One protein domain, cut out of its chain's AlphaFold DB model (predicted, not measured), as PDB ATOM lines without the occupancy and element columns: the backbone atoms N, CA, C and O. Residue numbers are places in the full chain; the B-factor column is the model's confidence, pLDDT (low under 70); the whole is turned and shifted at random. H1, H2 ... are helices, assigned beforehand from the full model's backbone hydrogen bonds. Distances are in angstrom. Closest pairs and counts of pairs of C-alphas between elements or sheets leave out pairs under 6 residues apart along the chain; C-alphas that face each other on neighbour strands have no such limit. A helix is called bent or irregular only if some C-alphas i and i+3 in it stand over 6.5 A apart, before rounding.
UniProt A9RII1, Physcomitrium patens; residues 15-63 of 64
ATOM      1  N   TYR A  15     -50.176  -9.711   9.617       93.00
ATOM      2  CA  TYR A  15     -49.997 -10.550   8.432       93.00
ATOM      3  C   TYR A  15     -48.650 -11.273   8.419       93.00
ATOM      4  O   TYR A  15     -48.612 -12.429   8.029       93.00
ATOM      5  N   ASP A  16     -47.557 -10.632   8.845       92.88
ATOM      6  CA  ASP A  16     -46.245 -11.299   8.894       92.88
ATOM      7  C   ASP A  16     -46.247 -12.485   9.853       92.88
ATOM      8  O   ASP A  16     -45.851 -13.585   9.490       92.88
ATOM      9  N   VAL A  17     -46.810 -12.286  11.044       94.06
ATOM     10  CA  VAL A  17     -46.945 -13.345  12.052       94.06
ATOM     11  C   VAL A  17     -47.846 -14.479  11.548       94.06
ATOM     12  O   VAL A  17     -47.578 -15.653  11.788       94.06
ATOM     13  N   TRP A  18     -48.902 -14.141  10.801       92.50
ATOM     14  CA  TRP A  18     -49.737 -15.129  10.119       92.50
ATOM     15  C   TRP A  18     -48.965 -15.911   9.051       92.50
ATOM     16  O   TRP A  18     -49.120 -17.127   8.979       92.50
ATOM     17  N   MET A  19     -48.150 -15.240   8.233       94.06
ATOM     18  CA  MET A  19     -47.338 -15.898   7.206       94.06
ATOM     19  C   MET A  19     -46.367 -16.893   7.835       94.06
ATOM     20  O   MET A  19     -46.308 -18.027   7.378       94.06
ATOM     21  N   ASP A  20     -45.709 -16.516   8.928       93.62
ATOM     22  CA  ASP A  20     -44.817 -17.398   9.685       93.62
ATOM     23  C   ASP A  20     -45.540 -18.631  10.254       93.62
ATOM     24  O   ASP A  20     -45.019 -19.748  10.231       93.62
ATOM     25  N   PHE A  21     -46.756 -18.450  10.777       94.12
ATOM     26  CA  PHE A  21     -47.583 -19.566  11.235       94.12
ATOM     27  C   PHE A  21     -48.032 -20.459  10.071       94.12
ATOM     28  O   PHE A  21     -47.979 -21.684  10.183       94.12
ATOM     29  N   SER A  22     -48.451 -19.860   8.956       92.81
ATOM     30  CA  SER A  22     -48.880 -20.584   7.759       92.81
ATOM     31  C   SER A  22     -47.736 -21.394   7.150       92.81
ATOM     32  O   SER A  22     -47.962 -22.531   6.748       92.81
ATOM     33  N   ASP A  23     -46.531 -20.828   7.112       94.12
ATOM     34  CA  ASP A  23     -45.314 -21.482   6.629       94.12
ATOM     35  C   ASP A  23     -44.954 -22.691   7.505       94.12
ATOM     36  O   ASP A  23     -44.786 -23.809   7.012       94.12
ATOM     37  N   CYS A  24     -44.984 -22.511   8.830       94.25
ATOM     38  CA  CYS A  24     -44.812 -23.614   9.774       94.25
ATOM     39  C   CYS A  24     -45.836 -24.732   9.521       94.25
ATOM     40  O   CYS A  24     -45.470 -25.900   9.402       94.25
ATOM     41  N   MET A  25     -47.116 -24.378   9.377       93.12
ATOM     42  CA  MET A  25     -48.191 -25.345   9.146       93.12
ATOM     43  C   MET A  25     -48.082 -26.070   7.798       93.12
ATOM     44  O   MET A  25     -48.550 -27.202   7.695       93.12
ATOM     45  N   SER A  26     -47.469 -25.462   6.775       94.12
ATOM     46  CA  SER A  26     -47.223 -26.136   5.493       94.12
ATOM     47  C   SER A  26     -46.092 -27.162   5.535       94.12
ATOM     48  O   SER A  26     -46.049 -28.046   4.680       94.12
ATOM     49  N   HIS A  27     -45.200 -27.068   6.522       92.94
ATOM     50  CA  HIS A  27     -44.030 -27.936   6.646       92.94
ATOM     51  C   HIS A  27     -44.093 -28.907   7.836       92.94
ATOM     52  O   HIS A  27     -43.320 -29.865   7.874       92.94
ATOM     53  N   CYS A  28     -44.995 -28.699   8.799       92.81
ATOM     54  CA  CYS A  28     -45.092 -29.539   9.994       92.81
ATOM     55  C   CYS A  28     -45.775 -30.887   9.727       92.81
ATOM     56  O   CYS A  28     -46.711 -30.984   8.930       92.81
ATOM     57  N   SER A  29     -45.347 -31.925  10.454       91.38
ATOM     58  CA  SER A  29     -46.019 -33.236  10.434       91.38
ATOM     59  C   SER A  29     -47.167 -33.293  11.442       91.38
ATOM     60  O   SER A  29     -48.165 -33.981  11.223       91.38
ATOM     61  N   MET A  30     -47.033 -32.561  12.552       91.50
ATOM     62  CA  MET A  30     -48.043 -32.472  13.600       91.50
ATOM     63  C   MET A  30     -48.373 -31.006  13.901       91.50
ATOM     64  O   MET A  30     -47.464 -30.234  14.206       91.50
ATOM     65  N   PRO A  31     -49.661 -30.617  13.961       87.19
ATOM     66  CA  PRO A  31     -50.059 -29.238  14.272       87.19
ATOM     67  C   PRO A  31     -49.523 -28.708  15.610       87.19
ATOM     68  O   PRO A  31     -49.383 -27.499  15.792       87.19
ATOM     69  N   ALA A  32     -49.219 -29.607  16.553       92.19
ATOM     70  CA  ALA A  32     -48.654 -29.259  17.851       92.19
ATOM     71  C   ALA A  32     -47.278 -28.573  17.741       92.19
ATOM     72  O   ALA A  32     -46.966 -27.722  18.574       92.19
ATOM     73  N   GLU A  33     -46.493 -28.874  16.702       91.56
ATOM     74  CA  GLU A  33     -45.160 -28.297  16.469       91.56
ATOM     75  C   GLU A  33     -45.229 -26.783  16.212       91.56
ATOM     76  O   GLU A  33     -44.355 -26.029  16.633       91.56
ATOM     77  N   CYS A  34     -46.325 -26.312  15.608       94.81
ATOM     78  CA  CYS A  34     -46.545 -24.901  15.286       94.81
ATOM     79  C   CYS A  34     -47.339 -24.137  16.355       94.81
ATOM     80  O   CYS A  34     -47.734 -22.993  16.126       94.81
ATOM     81  N   THR A  35     -47.564 -24.728  17.537       95.06
ATOM     82  CA  THR A  35     -48.331 -24.085  18.623       95.06
ATOM     83  C   THR A  35     -47.694 -22.772  19.073       95.06
ATOM     84  O   THR A  35     -48.406 -21.802  19.294       95.06
ATOM     85  N   SER A  36     -46.361 -22.696  19.117       94.69
ATOM     86  CA  SER A  36     -45.661 -21.453  19.471       94.69
ATOM     87  C   SER A  36     -45.990 -20.314  18.491       94.69
ATOM     88  O   SER A  36     -46.448 -19.248  18.890       94.69
ATOM     89  N   ARG A  37     -45.880 -20.583  17.179       94.50
ATOM     90  CA  ARG A  37     -46.220 -19.622  16.111       94.50
ATOM     91  C   ARG A  37     -47.699 -19.236  16.136       94.50
ATOM     92  O   ARG A  37     -48.056 -18.088  15.876       94.50
ATOM     93  N   ARG A  38     -48.567 -20.198  16.461       94.06
ATOM     94  CA  ARG A  38     -49.997 -19.960  16.661       94.06
ATOM     95  C   ARG A  38     -50.223 -18.982  17.812       94.06
ATOM     96  O   ARG A  38     -50.970 -18.022  17.643       94.06
ATOM     97  N   ASP A  39     -49.600 -19.219  18.961       96.31
ATOM     98  CA  ASP A  39     -49.759 -18.380  20.146       96.31
ATOM     99  C   ASP A  39     -49.298 -16.943  19.887       96.31
ATOM    100  O   ASP A  39     -49.980 -16.016  20.319       96.31
ATOM    101  N   ASP A  40     -48.219 -16.748  19.125       96.25
ATOM    102  CA  ASP A  40     -47.754 -15.421  18.701       96.25
ATOM    103  C   ASP A  40     -48.767 -14.720  17.786       96.25
ATOM    104  O   ASP A  40     -49.051 -13.532  17.950       96.25
ATOM    105  N   TYR A  41     -49.383 -15.453  16.854       94.50
ATOM    106  CA  TYR A  41     -50.434 -14.898  16.002       94.50
ATOM    107  C   TYR A  41     -51.661 -14.458  16.814       94.50
ATOM    108  O   TYR A  41     -52.176 -13.353  16.614       94.50
ATOM    109  N   PHE A  42     -52.110 -15.275  17.772       95.69
ATOM    110  CA  PHE A  42     -53.215 -14.910  18.667       95.69
ATOM    111  C   PHE A  42     -52.849 -13.770  19.622       95.69
ATOM    112  O   PHE A  42     -53.710 -12.949  19.948       95.69
ATOM    113  N   GLU A  43     -51.594 -13.702  20.064       97.12
ATOM    114  CA  GLU A  43     -51.082 -12.583  20.846       97.12
ATOM    115  C   GLU A  43     -51.171 -11.294  20.029       97.12
ATOM    116  O   GLU A  43     -51.835 -10.370  20.480       97.12
ATOM    117  N   CYS A  44     -50.677 -11.271  18.789       95.12
ATOM    118  CA  CYS A  44     -50.766 -10.091  17.928       95.12
ATOM    119  C   CYS A  44     -52.217  -9.652  17.657       95.12
ATOM    120  O   CYS A  44     -52.508  -8.463  17.550       95.12
ATOM    121  N   LEU A  45     -53.163 -10.589  17.538       94.00
ATOM    122  CA  LEU A  45     -54.568 -10.248  17.288       94.00
ATOM    123  C   LEU A  45     -55.277  -9.648  18.508       94.00
ATOM    124  O   LEU A  45     -56.139  -8.780  18.351       94.00
ATOM    125  N   HIS A  46     -54.965 -10.139  19.708       96.06
ATOM    126  CA  HIS A  46     -55.736  -9.845  20.920       96.06
ATOM    127  C   HIS A  46     -54.964  -9.071  21.991       96.06
ATOM    128  O   HIS A  46     -55.576  -8.623  22.959       96.06
ATOM    129  N   HIS A  47     -53.646  -8.954  21.855       96.56
ATOM    130  CA  HIS A  47     -52.729  -8.254  22.753       96.56
ATOM    131  C   HIS A  47     -52.895  -8.638  24.237       96.56
ATOM    132  O   HIS A  47     -52.684  -7.831  25.140       96.56
ATOM    133  N   ARG A  48     -53.315  -9.880  24.538       96.75
ATOM    134  CA  ARG A  48     -53.656 -10.291  25.917       96.75
ATOM    135  C   ARG A  48     -52.458 -10.197  26.859       96.75
ATOM    136  O   ARG A  48     -52.607  -9.731  27.990       96.75
ATOM    137  N   LYS A  49     -51.288 -10.661  26.406       96.94
ATOM    138  CA  LYS A  49     -50.052 -10.641  27.201       96.94
ATOM    139  C   LYS A  49     -49.573  -9.201  27.372       96.94
ATOM    140  O   LYS A  49     -49.252  -8.799  28.491       96.94
ATOM    141  N   GLU A  50     -49.608  -8.411  26.298       97.31
ATOM    142  CA  GLU A  50     -49.263  -6.990  26.330       97.31
ATOM    143  C   GLU A  50     -50.138  -6.190  27.309       97.31
ATOM    144  O   GLU A  50     -49.603  -5.526  28.200       97.31
ATOM    145  N   TYR A  51     -51.468  -6.305  27.218       98.00
ATOM    146  CA  TYR A  51     -52.386  -5.620  28.132       98.00
ATOM    147  C   TYR A  51     -52.186  -6.055  29.581       98.00
ATOM    148  O   TYR A  51     -52.164  -5.212  30.477       98.00
ATOM    149  N   SER A  52     -51.980  -7.352  29.832       97.75
ATOM    150  CA  SER A  52     -51.693  -7.844  31.182       97.75
ATOM    151  C   SER A  52     -50.424  -7.211  31.758       97.75
ATOM    152  O   SER A  52     -50.412  -6.806  32.922       97.75
ATOM    153  N   ARG A  53     -49.361  -7.095  30.953       98.00
ATOM    154  CA  ARG A  53     -48.101  -6.463  31.366       98.00
ATOM    155  C   ARG A  53     -48.286  -4.970  31.625       98.00
ATOM    156  O   ARG A  53     -47.823  -4.468  32.645       98.00
ATOM    157  N   MET A  54     -48.979  -4.271  30.728       97.94
ATOM    158  CA  MET A  54     -49.245  -2.839  30.858       97.94
ATOM    159  C   MET A  54     -50.063  -2.533  32.118       97.94
ATOM    160  O   MET A  54     -49.719  -1.629  32.873       97.94
ATOM    161  N   ASN A  55     -51.094  -3.335  32.395       97.56
ATOM    162  CA  ASN A  55     -51.911  -3.202  33.599       97.56
ATOM    163  C   ASN A  55     -51.093  -3.425  34.875       97.56
ATOM    164  O   ASN A  55     -51.256  -2.680  35.838       97.56
ATOM    165  N   ALA A  56     -50.190  -4.412  34.886       97.75
ATOM    166  CA  ALA A  56     -49.299  -4.645  36.021       97.75
ATOM    167  C   ALA A  56     -48.364  -3.448  36.273       97.75
ATOM    168  O   ALA A  56     -48.208  -3.030  37.417       97.75
ATOM    169  N   ILE A  57     -47.799  -2.862  35.211       98.00
ATOM    170  CA  ILE A  57     -46.935  -1.676  35.301       98.00
ATOM    171  C   ILE A  57     -47.723  -0.460  35.787       98.00
ATOM    172  O   ILE A  57     -47.271   0.232  36.693       98.00
ATOM    173  N   ASN A  58     -48.901  -0.195  35.222       97.62
ATOM    174  CA  ASN A  58     -49.730   0.939  35.634       97.62
ATOM    175  C   ASN A  58     -50.174   0.810  37.092       97.62
ATOM    176  O   ASN A  58     -50.055   1.771  37.843       97.62
ATOM    177  N   LYS A  59     -50.559  -0.396  37.522       97.75
ATOM    178  CA  LYS A  59     -50.884  -0.674  38.924       97.75
ATOM    179  C   LYS A  59     -49.709  -0.403  39.860       97.75
ATOM    180  O   LYS A  59     -49.933  -0.024  41.001       97.75
ATOM    181  N   GLU A  60     -48.476  -0.647  39.424       97.12
ATOM    182  CA  GLU A  60     -47.290  -0.333  40.225       97.12
ATOM    183  C   GLU A  60     -46.989   1.170  40.231       97.12
ATOM    184  O   GLU A  60     -46.646   1.721  41.270       97.12
ATOM    185  N   ARG A  61     -47.186   1.853  39.098       96.25
ATOM    186  CA  ARG A  61     -47.048   3.314  38.997       96.25
ATOM    187  C   ARG A  61     -48.048   4.063  39.876       96.25
ATOM    188  O   ARG A  61     -47.693   5.099  40.405       96.25
ATOM    189  N   GLU A  62     -49.262   3.546  40.037       95.69
ATOM    190  CA  GLU A  62     -50.296   4.115  40.919       95.69
ATOM    191  C   GLU A  62     -49.986   3.952  42.417       95.69
ATOM    192  O   GLU A  62     -50.615   4.612  43.241       95.69
ATOM    193  N   ARG A  63     -49.057   3.060  42.791       93.81
ATOM    194  CA  ARG A  63     -48.642   2.876  44.192       93.81
ATOM    195  C   ARG A  63     -47.559   3.858  44.640       93.81
ATOM    196  O   ARG A  63     -47.334   3.946  45.845       93.81
TER     197      ARG A  63
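This is residues 15 to 63 of the 64 residues of a protein of Physcomitrium patens (UniProt A9RII1). A helical hairpin of two helices, H1 and H2, side by side and running opposite ways at a shallow tilt of 10 degrees, makes a small head, and a third helix, H3, sticks out from the far end of H2 as a free arm. Residues 46 to 63, of which 48 to 61 belong to H3, stand free, and this arm gives the model much of its length. The printed part has 49 residues with three named helices, in the order H1, H2, H3, and no named strand; the class is all helix. The whole is extended, with a radius of gyration of the C-alphas of 15.0 A, and its C-alphas span 49 by 20 by 10 A along their three main axes.

H1 takes residues 15 to 27 and measures 18.5 A from first to last C-alpha; it begins at C-alpha 15, at (-49.997, -10.550, 8.432). H2, the longest helix, takes residues 31 to 46 and measures 21.3 A; its first C-alpha, that of Pro 31, is at (-50.059, -29.238, 14.272). H2 is irregular, as C-alphas 33 and 36 are 7.5 A apart, and it has a kink of 39 degrees near residue 38. H3 takes residues 48 to 61 and measures 20.0 A; it ends at C-alpha 61, at (-47.048, 3.314, 38.997).

H1 and H2 form a helical hairpin, two helices that follow each other and run opposite ways. They touch, with 14 pairs of C-alphas within 8 A, and their closest C-alphas, those of Phe 21 and Arg 37, are 5.1 A apart. Their lines stand at a shallow tilt of 10 degrees, the line of H2 being a rough one. H2 and H3 are close but not clearly touching: their closest C-alphas, those of Glu 43 and Lys 49, are 6.7 A apart. H2 and H3 run the same way at a steep tilt of 51 degrees, with 21.1 A from centre to centre. H1 and H3 are apart. In H1 and H3 every pair of O i and N i+4 is within hydrogen-bond range, while in H2 it is 9 of 12.

The outline is a rod, and the two C-alphas farthest apart, those of Ser 29 and Arg 63, are 49.5 A from each other. The C-alphas of Tyr 15 and Arg 63, the first and last printed, are 38.2 A apart. The printed part has no cut. The links from H1 to H2, of 3 residues, and from H2 to H3, of 1 residue, are both tight. Residues 27 to 32, around the first of these links, also stand free. The mean pLDDT of the printed part is 94.9, and no printed residue is under 70.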